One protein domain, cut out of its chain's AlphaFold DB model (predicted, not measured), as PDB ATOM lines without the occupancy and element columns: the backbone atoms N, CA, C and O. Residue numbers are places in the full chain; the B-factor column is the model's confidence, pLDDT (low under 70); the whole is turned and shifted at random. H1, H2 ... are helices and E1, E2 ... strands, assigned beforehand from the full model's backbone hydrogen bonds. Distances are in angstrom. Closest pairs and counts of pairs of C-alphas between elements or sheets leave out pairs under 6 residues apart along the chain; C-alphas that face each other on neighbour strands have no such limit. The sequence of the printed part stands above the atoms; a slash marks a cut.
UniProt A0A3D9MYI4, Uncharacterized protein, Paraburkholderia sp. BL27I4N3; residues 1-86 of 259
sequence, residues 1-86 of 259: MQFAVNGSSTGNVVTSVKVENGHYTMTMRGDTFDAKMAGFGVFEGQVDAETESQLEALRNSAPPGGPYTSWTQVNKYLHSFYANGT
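AT A GLANCE: This is residues 1 to 86 of the 259 residues of an uncharacterized protein of Paraburkholderia sp. BL27I4N3 (UniProt A0A3D9MYI4). A wall of four strands has H1 and H2 over one face, running across the strands, as two layers, helices on one face of a sheet. The printed part has 86 residues, with E1 E2 E3 E4, an antiparallel meander, each strand beside the one before, then H1 and H2. Its class is mixed; it is compact, radius of gyration of the C-alphas 12.1 A, and flat, 33 by 31 by 15 A.

HOW THE PARTS SIT: Within hydrogen-bond range are N 3 and O 17 at 2.9 A between E1, residues 2 to 5, and E2, residues 15 to 20; N 18 and O 25 at 2.9 A between E2 and E3, residues 23 to 28; and N 26 and O 43 at 2.8 A between E3 and E4, residues 40 to 46. H1, residues 49 to 60, has a height over the sheet of 10.0 A, and H2, residues 71 to 84, 9.4 A. The helical hairpin H1 and H2 only just touch, with 3 pairs of C-alphas within 8 A, by residues 55 to 58 and 73 to 74 alone; the closest C-alphas, of Leu 58 and Gln 73, are 7.4 A apart. Every O i to N i+4 pair is within hydrogen-bond range in H1, 8 of 10 in H2.

IN THESE COORDINATES: E1 begins at C-alpha 2 (16.898, 19.399, -1.038). E4 is 19.9 A long, H1 16.5 A, and H2 19.0 A, ending at C-alpha 84 (-0.122, 23.533, -9.179).

THE WHOLE: The printed part has no cut. The link E3 to E4 is long. Residues 7 to 11 and 63 to 66 have pLDDT under 70.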
ATOM      1  N   MET A   1      16.878  15.120  -3.457       88.00
ATOM      2  CA  MET A   1      17.498  16.463  -3.452       88.00
ATOM      3  C   MET A   1      16.782  17.391  -2.468       88.00
ATOM      4  O   MET A   1      15.577  17.277  -2.311       88.00
ATOM      5  N   GLN A   2      17.497  18.314  -1.819       91.06
ATOM      6  CA  GLN A   2      16.898  19.399  -1.038       91.06
ATOM      7  C   GLN A   2      17.644  20.703  -1.324       91.06
ATOM      8  O   GLN A   2      18.869  20.687  -1.448       91.06
ATOM      9  N   PHE A   3      16.908  21.807  -1.423       89.06
ATOM     10  CA  PHE A   3      17.470  23.150  -1.496       89.06
ATOM     11  C   PHE A   3      16.626  24.139  -0.692       89.06
ATOM     12  O   PHE A   3      15.458  23.896  -0.374       89.06
ATOM     13  N   ALA A   4      17.247  25.255  -0.337       89.19
ATOM     14  CA  ALA A   4      16.638  26.336   0.412       89.19
ATOM     15  C   ALA A   4      16.862  27.649  -0.330       89.19
ATOM     16  O   ALA A   4      17.877  27.826  -1.006       89.19
ATOM     17  N   VAL A   5      15.922  28.572  -0.188       85.38
ATOM     18  CA  VAL A   5      15.990  29.895  -0.790       85.38
ATOM     19  C   VAL A   5      15.697  30.925   0.283       85.38
ATOM     20  O   VAL A   5      14.663  30.869   0.951       85.38
ATOM     21  N   ASN A   6      16.641  31.844   0.448       78.25
ATOM     22  CA  ASN A   6      16.482  33.055   1.231       78.25
ATOM     23  C   ASN A   6      16.557  34.225   0.246       78.25
ATOM     24  O   ASN A   6      17.454  34.252  -0.597       78.25
ATOM     25  N   GLY A   7      15.593  35.136   0.292       63.75
ATOM     26  CA  GLY A   7      15.480  36.207  -0.704       63.75
ATOM     27  C   GLY A   7      14.062  36.507  -1.167       63.75
ATOM     28  O   GLY A   7      13.909  37.331  -2.056       63.75
ATOM     29  N   SER A   8      13.049  35.866  -0.574       59.09
ATOM     30  CA  SER A   8      11.643  36.247  -0.742       59.09
ATOM     31  C   SER A   8      11.092  37.044   0.442       59.09
ATOM     32  O   SER A   8       9.910  37.341   0.450       59.09
ATOM     33  N   SER A   9      11.902  37.377   1.452       64.38
ATOM     34  CA  SER A   9      11.436  38.079   2.654       64.38
ATOM     35  C   SER A   9      12.478  39.030   3.238       64.38
ATOM     36  O   SER A   9      13.681  38.854   3.030       64.38
ATOM     37  N   THR A  10      12.022  40.027   3.994       66.94
ATOM     38  CA  THR A  10      12.868  40.995   4.711       66.94
ATOM     39  C   THR A  10      13.448  40.441   6.019       66.94
ATOM     40  O   THR A  10      14.499  40.893   6.473       66.94
ATOM     41  N   GLY A  11      12.810  39.432   6.608       65.00
ATOM     42  CA  GLY A  11      13.126  38.811   7.893       65.00
ATOM     43  C   GLY A  11      13.904  37.496   7.809       65.00
ATOM     44  O   GLY A  11      13.936  36.755   8.789       65.00
ATOM     45  N   ASN A  12      14.527  37.183   6.665       70.44
ATOM     46  CA  ASN A  12      15.254  35.927   6.425       70.44
ATOM     47  C   ASN A  12      14.399  34.654   6.599       70.44
ATOM     48  O   ASN A  12      14.920  33.604   6.993       70.44
ATOM     49  N   VAL A  13      13.091  34.701   6.319       83.62
ATOM     50  CA  VAL A  13      12.289  33.472   6.295       83.62
ATOM     51  C   VAL A  13      12.619  32.664   5.042       83.62
ATOM     52  O   VAL A  13      12.627  33.170   3.920       83.62
ATOM     53  N   VAL A  14      12.944  31.389   5.256       89.44
ATOM     54  CA  VAL A  14      13.484  30.500   4.224       89.44
ATOM     55  C   VAL A  14      12.370  29.657   3.618       89.44
ATOM     56  O   VAL A  14      11.669  28.937   4.332       89.44
ATOM     57  N   THR A  15      12.266  29.675   2.292       91.81
ATOM     58  CA  THR A  15      11.482  28.684   1.549       91.81
ATOM     59  C   THR A  15      12.366  27.480   1.252       91.81
ATOM     60  O   THR A  15      13.463  27.625   0.719       91.81
ATOM     61  N   SER A  16      11.915  26.277   1.604       94.12
ATOM     62  CA  SER A  16      12.667  25.039   1.370       94.12
ATOM     63  C   SER A  16      11.900  24.091   0.469       94.12
ATOM     64  O   SER A  16      10.707  23.873   0.676       94.12
ATOM     65  N   VAL A  17      12.603  23.465  -0.467       95.31
ATOM     66  CA  VAL A  17      12.051  22.461  -1.373       95.31
ATOM     67  C   VAL A  17      12.841  21.168  -1.219       95.31
ATOM     68  O   VAL A  17      14.073  21.161  -1.252       95.31
ATOM     69  N   LYS A  18      12.120  20.059  -1.075       96.00
ATOM     70  CA  LYS A  18      12.648  18.700  -1.170       96.00
ATOM     71  C   LYS A  18      12.064  18.057  -2.422       96.00
ATOM     72  O   LYS A  18      10.857  18.128  -2.605       96.00
ATOM     73  N   VAL A  19      12.898  17.436  -3.248       96.31
ATOM     74  CA  VAL A  19      12.482  16.609  -4.391       96.31
ATOM     75  C   VAL A  19      13.036  15.204  -4.189       96.31
ATOM     76  O   VAL A  19      14.229  15.051  -3.926       96.31
ATOM     77  N   GLU A  20      12.199  14.180  -4.248       95.56
ATOM     78  CA  GLU A  20      12.584  12.787  -4.033       95.56
ATOM     79  C   GLU A  20      11.654  11.865  -4.824       95.56
ATOM     80  O   GLU A  20      10.439  11.931  -4.657       95.56
ATOM     81  N   ASN A  21      12.226  11.000  -5.667       94.94
ATOM     82  CA  ASN A  21      11.488  10.023  -6.475       94.94
ATOM     83  C   ASN A  21      10.373  10.665  -7.328       94.94
ATOM     84  O   ASN A  21       9.236  10.191  -7.317       94.94
ATOM     85  N   GLY A  22      10.674  11.773  -8.018       96.25
ATOM     86  CA  GLY A  22       9.695  12.510  -8.827       96.25
ATOM     87  C   GLY A  22       8.624  13.264  -8.026       96.25
ATOM     88  O   GLY A  22       7.713  13.836  -8.610       96.25
ATOM     89  N   HIS A  23       8.714  13.305  -6.694       98.00
ATOM     90  CA  HIS A  23       7.788  14.040  -5.835       98.00
ATOM     91  C   HIS A  23       8.473  15.257  -5.216       98.00
ATOM     92  O   HIS A  23       9.603  15.145  -4.742       98.00
ATOM     93  N   TYR A  24       7.789  16.400  -5.147       98.00
ATOM     94  CA  TYR A  24       8.267  17.557  -4.393       98.00
ATOM     95  C   TYR A  24       7.423  17.840  -3.154       98.00
ATOM     96  O   TYR A  24       6.203  17.697  -3.163       98.00
ATOM     97  N   THR A  25       8.088  18.349  -2.122       98.19
ATOM     98  CA  THR A  25       7.470  19.035  -0.990       98.19
ATOM     99  C   THR A  25       8.117  20.409  -0.863       98.19
ATOM    100  O   THR A  25       9.331  20.522  -0.680       98.19
ATOM    101  N   MET A  26       7.314  21.465  -0.943       97.75
ATOM    102  CA  MET A  26       7.735  22.849  -0.748       97.75
ATOM    103  C   MET A  26       7.145  23.386   0.552       97.75
ATOM    104  O   MET A  26       5.930  23.454   0.706       97.75
ATOM    105  N   THR A  27       8.006  23.803   1.474       97.44
ATOM    106  CA  THR A  27       7.626  24.587   2.654       97.44
ATOM    107  C   THR A  27       7.945  26.044   2.369       97.44
ATOM    108  O   THR A  27       9.108  26.448   2.393       97.44
ATOM    109  N   MET A  28       6.910  26.819   2.080       95.81
ATOM    110  CA  MET A  28       6.993  28.244   1.813       95.81
ATOM    111  C   MET A  28       6.650  29.015   3.085       95.81
ATOM    112  O   MET A  28       5.539  28.896   3.601       95.81
ATOM    113  N   ARG A  29       7.594  29.820   3.578       94.75
ATOM    114  CA  ARG A  29       7.415  30.637   4.794       94.75
ATOM    115  C   ARG A  29       7.001  32.078   4.515       94.75
ATOM    116  O   ARG A  29       6.823  32.847   5.452       94.75
ATOM    117  N   GLY A  30       6.808  32.397   3.243       90.50
ATOM    118  CA  GLY A  30       6.255  33.653   2.784       90.50
ATOM    119  C   GLY A  30       7.031  34.270   1.631       90.50
ATOM    120  O   GLY A  30       8.163  33.880   1.326       90.50
ATOM    121  N   ASP A  31       6.360  35.196   0.967       87.62
ATOM    122  CA  ASP A  31       6.893  36.044  -0.090       87.62
ATOM    123  C   ASP A  31       6.443  37.474   0.203       87.62
ATOM    124  O   ASP A  31       5.261  37.716   0.457       87.62
ATOM    125  N   THR A  32       7.396  38.395   0.246       81.44
ATOM    126  CA  THR A  32       7.198  39.831   0.428       81.44
ATOM    127  C   THR A  32       7.603  40.628  -0.808       81.44
ATOM    128  O   THR A  32       7.459  41.848  -0.800       81.44
ATOM    129  N   PHE A  33       8.155  39.987  -1.845       77.75
ATOM    130  CA  PHE A  33       8.639  40.668  -3.049       77.75
ATOM    131  C   PHE A  33       7.576  40.742  -4.130       77.75
ATOM    132  O   PHE A  33       7.458  41.779  -4.784       77.75
ATOM    133  N   ASP A  34       6.814  39.666  -4.338       73.44
ATOM    134  CA  ASP A  34       5.666  39.717  -5.228       73.44
ATOM    135  C   ASP A  34       4.429  39.049  -4.616       73.44
ATOM    136  O   ASP A  34       4.473  37.998  -3.981       73.44
ATOM    137  N   ALA A  35       3.275  39.697  -4.775       81.06
ATOM    138  CA  ALA A  35       2.015  39.212  -4.217       81.06
ATOM    139  C   ALA A  35       1.481  37.949  -4.934       81.06
ATOM    140  O   ALA A  35       0.345  37.535  -4.692       81.06
ATOM    141  N   LYS A  36       2.254  37.322  -5.841       88.62
ATOM    142  CA  LYS A  36       1.785  36.170  -6.631       88.62
ATOM    143  C   LYS A  36       1.785  34.882  -5.822       88.62
ATOM    144  O   LYS A  36       1.005  33.982  -6.129       88.62
ATOM    145  N   MET A  37       2.637  34.788  -4.803       92.62
ATOM    146  CA  MET A  37       2.653  33.677  -3.854       92.62
ATOM    147  C   MET A  37       2.247  34.150  -2.454       92.62
ATOM    148  O   MET A  37       2.941  33.919  -1.472       92.62
ATOM    149  N   ALA A  38       1.111  34.844  -2.364       93.19
ATOM    150  CA  ALA A  38       0.627  35.410  -1.108       93.19
ATOM    151  C   ALA A  38       0.526  34.372   0.026       93.19
ATOM    152  O   ALA A  38       0.168  33.212  -0.188       93.19
ATOM    153  N   GLY A  39       0.774  34.802   1.265       94.81
ATOM    154  CA  GLY A  39       0.683  33.937   2.444       94.81
ATOM    155  C   GLY A  39       1.842  32.943   2.600       94.81
ATOM    156  O   GLY A  39       2.924  33.122   2.053       94.81
ATOM    157  N   PHE A  40       1.620  31.875   3.367       96.88
ATOM    158  CA  PHE A  40       2.613  30.817   3.610       96.88
ATOM    159  C   PHE A  40       1.953  29.436   3.633       96.88
ATOM    160  O   PHE A  40       0.753  29.319   3.894       96.88
ATOM    161  N   GLY A  41       2.712  28.370   3.370       97.81
ATOM    162  CA  GLY A  41       2.131  27.035   3.263       97.81
ATOM    163  C   GLY A  41       3.109  25.890   3.017       97.81
ATOM    164  O   GLY A  41       4.307  26.081   2.823       97.81
ATOM    165  N   VAL A  42       2.556  24.679   3.005       98.44
ATOM    166  CA  VAL A  42       3.209  23.444   2.566       98.44
ATOM    167  C   VAL A  42       2.474  22.926   1.339       98.44
ATOM    168  O   VAL A  42       1.255  22.736   1.374       98.44
ATOM    169  N   PHE A  43       3.226  22.680   0.275       98.56
ATOM    170  CA  PHE A  43       2.724  22.262  -1.027       98.56
ATOM    171  C   PHE A  43       3.408  20.974  -1.453       98.56
ATOM    172  O   PHE A  43       4.609  20.819  -1.238       98.56
ATOM    173  N   GLU A  44       2.656  20.080  -2.083       98.50
ATOM    174  CA  GLU A  44       3.179  18.815  -2.592       98.50
ATOM    175  C   GLU A  44       2.676  18.510  -3.995       98.50
ATOM    176  O   GLU A  44       1.560  18.875  -4.369       98.50
ATOM    177  N   GLY A  45       3.484  17.802  -4.772       98.25
ATOM    178  CA  GLY A  45       3.093  17.384  -6.107       98.25
ATOM    179  C   GLY A  45       4.161  16.561  -6.803       98.25
ATOM    180  O   GLY A  45       5.141  16.130  -6.201       98.25
ATOM    181  N   GLN A  46       3.947  16.334  -8.093       98.25
ATOM    182  CA  GLN A  46       4.878  15.600  -8.944       98.25
ATOM    183  C   GLN A  46       5.787  16.568  -9.705       98.25
ATOM    184  O   GLN A  46       5.398  17.698 -10.009       98.25
ATOM    185  N   VAL A  47       6.988  16.101 -10.017       97.25
ATOM    186  CA  VAL A  47       7.996  16.762 -10.842       97.25
ATOM    187  C   VAL A  47       8.355  15.801 -11.968       97.25
ATOM    188  O   VAL A  47       8.581  14.618 -11.721       97.25
ATOM    189  N   ASP A  48       8.392  16.286 -13.206       97.00
ATOM    190  CA  ASP A  48       8.899  15.484 -14.317       97.00
ATOM    191  C   ASP A  48      10.434  15.354 -14.274       97.00
ATOM    192  O   ASP A  48      11.141  16.132 -13.632       97.00
ATOM    193  N   ALA A  49      10.962  14.348 -14.974       96.19
ATOM    194  CA  ALA A  49      12.397  14.061 -14.977       96.19
ATOM    195  C   ALA A  49      13.244  15.230 -15.519       96.19
ATOM    196  O   ALA A  49      14.391  15.410 -15.108       96.19
ATOM    197  N   GLU A  50      12.690  16.033 -16.435       96.50
ATOM    198  CA  GLU A  50      13.373  17.212 -16.970       96.50
ATOM    199  C   GLU A  50      13.545  18.281 -15.884       96.50
ATOM    200  O   GLU A  50      14.653  18.774 -15.662       96.50
ATOM    201  N   THR A  51      12.471  18.608 -15.171       95.44
ATOM    202  CA  THR A  51      12.472  19.582 -14.080       95.44
ATOM    203  C   THR A  51      13.357  19.115 -12.929       95.44
ATOM    204  O   THR A  51      14.116  19.916 -12.383       95.44
ATOM    205  N   GLU A  52      13.314  17.828 -12.578       94.81
ATOM    206  CA  GLU A  52      14.189  17.252 -11.550       94.81
ATOM    207  C   GLU A  52      15.670  17.409 -11.928       94.81
ATOM    208  O   GLU A  52      16.451  17.941 -11.137       94.81
ATOM    209  N   SER A  53      16.037  17.071 -13.170       93.75
ATOM    210  CA  SER A  53      17.397  17.245 -13.700       93.75
ATOM    211  C   SER A  53      17.848  18.715 -13.709       93.75
ATOM    212  O   SER A  53      18.965  19.040 -13.294       93.75
ATOM    213  N   GLN A  54      16.967  19.642 -14.105       94.19
ATOM    214  CA  GLN A  54      17.263  21.079 -14.074       94.19
ATOM    215  C   GLN A  54      17.496  21.583 -12.642       94.19
ATOM    216  O   GLN A  54      18.440  22.339 -12.399       94.19
ATOM    217  N   LEU A  55      16.680  21.150 -11.678       92.44
ATOM    218  CA  LEU A  55      16.856  21.493 -10.266       92.44
ATOM    219  C   LEU A  55      18.152  20.892  -9.689       92.44
ATOM    220  O   LEU A  55      18.820  21.550  -8.887       92.44
ATOM    221  N   GLU A  56      18.559  19.692 -10.121       90.19
ATOM    222  CA  GLU A  56      19.840  19.080  -9.734       90.19
ATOM    223  C   GLU A  56      21.024  19.907 -10.221       90.19
ATOM    224  O   GLU A  56      21.939  20.196  -9.441       90.19
ATOM    225  N   ALA A  57      20.986  20.340 -11.482       90.19
ATOM    226  CA  ALA A  57      22.003  21.216 -12.048       90.19
ATOM    227  C   ALA A  57      22.077  22.558 -11.297       90.19
ATOM    228  O   ALA A  57      23.170  23.016 -10.952       90.19
ATOM    229  N   LEU A  58      20.927  23.159 -10.966       89.00
ATOM    230  CA  LEU A  58      20.873  24.404 -10.197       89.00
ATOM    231  C   LEU A  58      21.464  24.243  -8.795       89.00
ATOM    232  O   LEU A  58      22.309  25.043  -8.399       89.00
ATOM    233  N   ARG A  59      21.114  23.177  -8.067       83.88
ATOM    234  CA  ARG A  59      21.720  22.888  -6.759       83.88
ATOM    235  C   ARG A  59      23.242  22.760  -6.860       83.88
ATOM    236  O   ARG A  59      23.955  23.319  -6.035       83.88
ATOM    237  N   ASN A  60      23.740  22.032  -7.859       82.75
ATOM    238  CA  ASN A  60      25.174  21.772  -8.017       82.75
ATOM    239  C   ASN A  60      25.969  23.009  -8.487       82.75
ATOM    240  O   ASN A  60      27.191  23.023  -8.366       82.75
ATOM    241  N   SER A  61      25.289  24.033  -9.011       80.00
ATOM    242  CA  SER A  61      25.886  25.317  -9.413       80.00
ATOM    243  C   SER A  61      25.835  26.394  -8.323       80.00
ATOM    244  O   SER A  61      26.338  27.499  -8.537       80.00
ATOM    245  N   ALA A  62      25.258  26.091  -7.154       72.38
ATOM    246  CA  ALA A  62      25.270  27.007  -6.023       72.38
ATOM    247  C   ALA A  62      26.724  27.296  -5.580       72.38
ATOM    248  O   ALA A  62      27.547  26.375  -5.556       72.38
ATOM    249  N   PRO A  63      27.066  28.553  -5.233       68.44
ATOM    250  CA  PRO A  63      28.426  28.912  -4.854       68.44
ATOM    251  C   PRO A  63      28.925  28.057  -3.677       68.44
ATOM    252  O   PRO A  63      28.169  27.847  -2.719       68.44
ATOM    253  N   PRO A  64      30.194  27.610  -3.687       56.72
ATOM    254  CA  PRO A  64      30.775  26.903  -2.552       56.72
ATOM    255  C   PRO A  64      30.663  27.759  -1.281       56.72
ATOM    256  O   PRO A  64      31.236  28.843  -1.210       56.72
ATOM    257  N   GLY A  65      29.912  27.280  -0.286       55.78
ATOM    258  CA  GLY A  65      29.777  27.923   1.030       55.78
ATOM    259  C   GLY A  65      28.462  28.669   1.296       55.78
ATOM    260  O   GLY A  65      28.258  29.114   2.422       55.78
ATOM    261  N   GLY A  66      27.552  28.780   0.322       63.28
ATOM    262  CA  GLY A  66      26.212  29.338   0.544       63.28
ATOM    263  C   GLY A  66      25.169  28.250   0.840       63.28
ATOM    264  O   GLY A  66      25.060  27.311   0.054       63.28
ATOM    265  N   PRO A  67      24.349  28.353   1.907       71.88
ATOM    266  CA  PRO A  67      23.283  27.380   2.174       71.88
ATOM    267  C   PRO A  67      22.048  27.562   1.267       71.88
ATOM    268  O   PRO A  67      21.080  26.814   1.405       71.88
ATOM    269  N   TYR A  68      22.059  28.552   0.362       84.12
ATOM    270  CA  TYR A  68      20.897  28.958  -0.427       84.12
ATOM    271  C   TYR A  68      21.161  28.925  -1.933       84.12
ATOM    272  O   TYR A  68      22.205  29.368  -2.412       84.12
ATOM    273  N   THR A  69      20.172  28.450  -2.686       85.31
ATOM    274  CA  THR A  69      20.125  28.572  -4.148       85.31
ATOM    275  C   THR A  69      19.608  29.961  -4.530       85.31
ATOM    276  O   THR A  69      18.777  30.525  -3.820       85.31
ATOM    277  N   SER A  70      20.082  30.528  -5.645       85.62
ATOM    278  CA  SER A  70      19.640  31.856  -6.092       85.62
ATOM    279  C   SER A  70      18.139  31.881  -6.381       85.62
ATOM    280  O   SER A  70      17.669  31.125  -7.236       85.62
ATOM    281  N   TRP A  71      17.403  32.806  -5.749       84.88
ATOM    282  CA  TRP A  71      15.972  33.024  -6.002       84.88
ATOM    283  C   TRP A  71      15.671  33.187  -7.493       84.88
ATOM    284  O   TRP A  71      14.800  32.507  -8.025       84.88
ATOM    285  N   THR A  72      16.452  34.004  -8.203       85.88
ATOM    286  CA  THR A  72      16.233  34.290  -9.631       85.88
ATOM    287  C   THR A  72      16.305  33.050 -10.522       85.88
ATOM    288  O   THR A  72      15.650  33.009 -11.561       85.88
ATOM    289  N   GLN A  73      17.062  32.028 -10.119       88.94
ATOM    290  CA  GLN A  73      17.204  30.790 -10.883       88.94
ATOM    291  C   GLN A  73      16.051  29.816 -10.627       88.94
ATOM    292  O   GLN A  73      15.627  29.112 -11.544       88.94
ATOM    293  N   VAL A  74      15.536  29.776  -9.395       90.50
ATOM    294  CA  VAL A  74      14.517  28.796  -8.988       90.50
ATOM    295  C   VAL A  74      13.093  29.344  -8.968       90.50
ATOM    296  O   VAL A  74      12.154  28.552  -8.909       90.50
ATOM    297  N   ASN A  75      12.906  30.664  -9.078       90.69
ATOM    298  CA  ASN A  75      11.604  31.316  -8.912       90.69
ATOM    299  C   ASN A  75      10.506  30.725  -9.815       90.69
ATOM    300  O   ASN A  75       9.388  30.482  -9.370       90.69
ATOM    301  N   LYS A  76      10.826  30.403 -11.077       93.50
ATOM    302  CA  LYS A  76       9.847  29.790 -11.995       93.50
ATOM    303  C   LYS A  76       9.297  28.451 -11.474       93.50
ATOM    304  O   LYS A  76       8.117  28.167 -11.662       93.50
ATOM    305  N   TYR A  77      10.129  27.648 -10.805       95.12
ATOM    306  CA  TYR A  77       9.700  26.374 -10.224       95.12
ATOM    307  C   TYR A  77       8.903  26.604  -8.945       95.12
ATOM    308  O   TYR A  77       7.875  25.964  -8.773       95.12
ATOM    309  N   LEU A  78       9.316  27.556  -8.099       94.50
ATOM    310  CA  LEU A  78       8.572  27.915  -6.888       94.50
ATOM    311  C   LEU A  78       7.149  28.379  -7.221       94.50
ATOM    312  O   LEU A  78       6.198  27.847  -6.656       94.50
ATOM    313  N   HIS A  79       6.986  29.267  -8.208       95.25
ATOM    314  CA  HIS A  79       5.663  29.671  -8.690       95.25
ATOM    315  C   HIS A  79       4.853  28.489  -9.236       95.25
ATOM    316  O   HIS A  79       3.662  28.385  -8.947       95.25
ATOM    317  N   SER A  80       5.474  27.586 -10.004       96.44
ATOM    318  CA  SER A  80       4.785  26.395 -10.522       96.44
ATOM    319  C   SER A  80       4.330  25.465  -9.393       96.44
ATOM    320  O   SER A  80       3.180  25.029  -9.377       96.44
ATOM    321  N   PHE A  81       5.196  25.204  -8.410       97.25
ATOM    322  CA  PHE A  81       4.892  24.382  -7.239       97.25
ATOM    323  C   PHE A  81       3.799  25.007  -6.371       97.25
ATOM    324  O   PHE A  81       2.893  24.315  -5.916       97.25
ATOM    325  N   TYR A  82       3.842  26.325  -6.189       96.44
ATOM    326  CA  TYR A  82       2.807  27.076  -5.488       96.44
ATOM    327  C   TYR A  82       1.447  26.968  -6.191       96.44
ATOM    328  O   TYR A  82       0.433  26.685  -5.553       96.44
ATOM    329  N   ALA A  83       1.422  27.192  -7.508       96.56
ATOM    330  CA  ALA A  83       0.189  27.260  -8.288       96.56
ATOM    331  C   ALA A  83      -0.460  25.885  -8.506       96.56
ATOM    332  O   ALA A  83      -1.682  25.767  -8.437       96.56
ATOM    333  N   ASN A  84       0.352  24.855  -8.761       97.31
ATOM    334  CA  ASN A  84      -0.122  23.533  -9.179       97.31
ATOM    335  C   ASN A  84      -0.089  22.486  -8.055       97.31
ATOM    336  O   ASN A  84      -0.636  21.394  -8.210       97.31
ATOM    337  N   GLY A  85       0.573  22.783  -6.937       97.88
ATOM    338  CA  GLY A  85       0.717  21.860  -5.820       97.88
ATOM    339  C   GLY A  85      -0.558  21.653  -5.018       97.88
ATOM    340  O   GLY A  85      -1.383  22.547  -4.824       97.88
ATOM    341  N   THR A  86      -0.685  20.454  -4.458       98.38
ATOM    342  CA  THR A  86      -1.655  20.177  -3.406       98.38
ATOM    343  C   THR A  86      -1.270  20.952  -2.151       98.38
ATOM    344  O   THR A  86      -0.215  20.726  -1.565       98.38
TER     345      THR A  86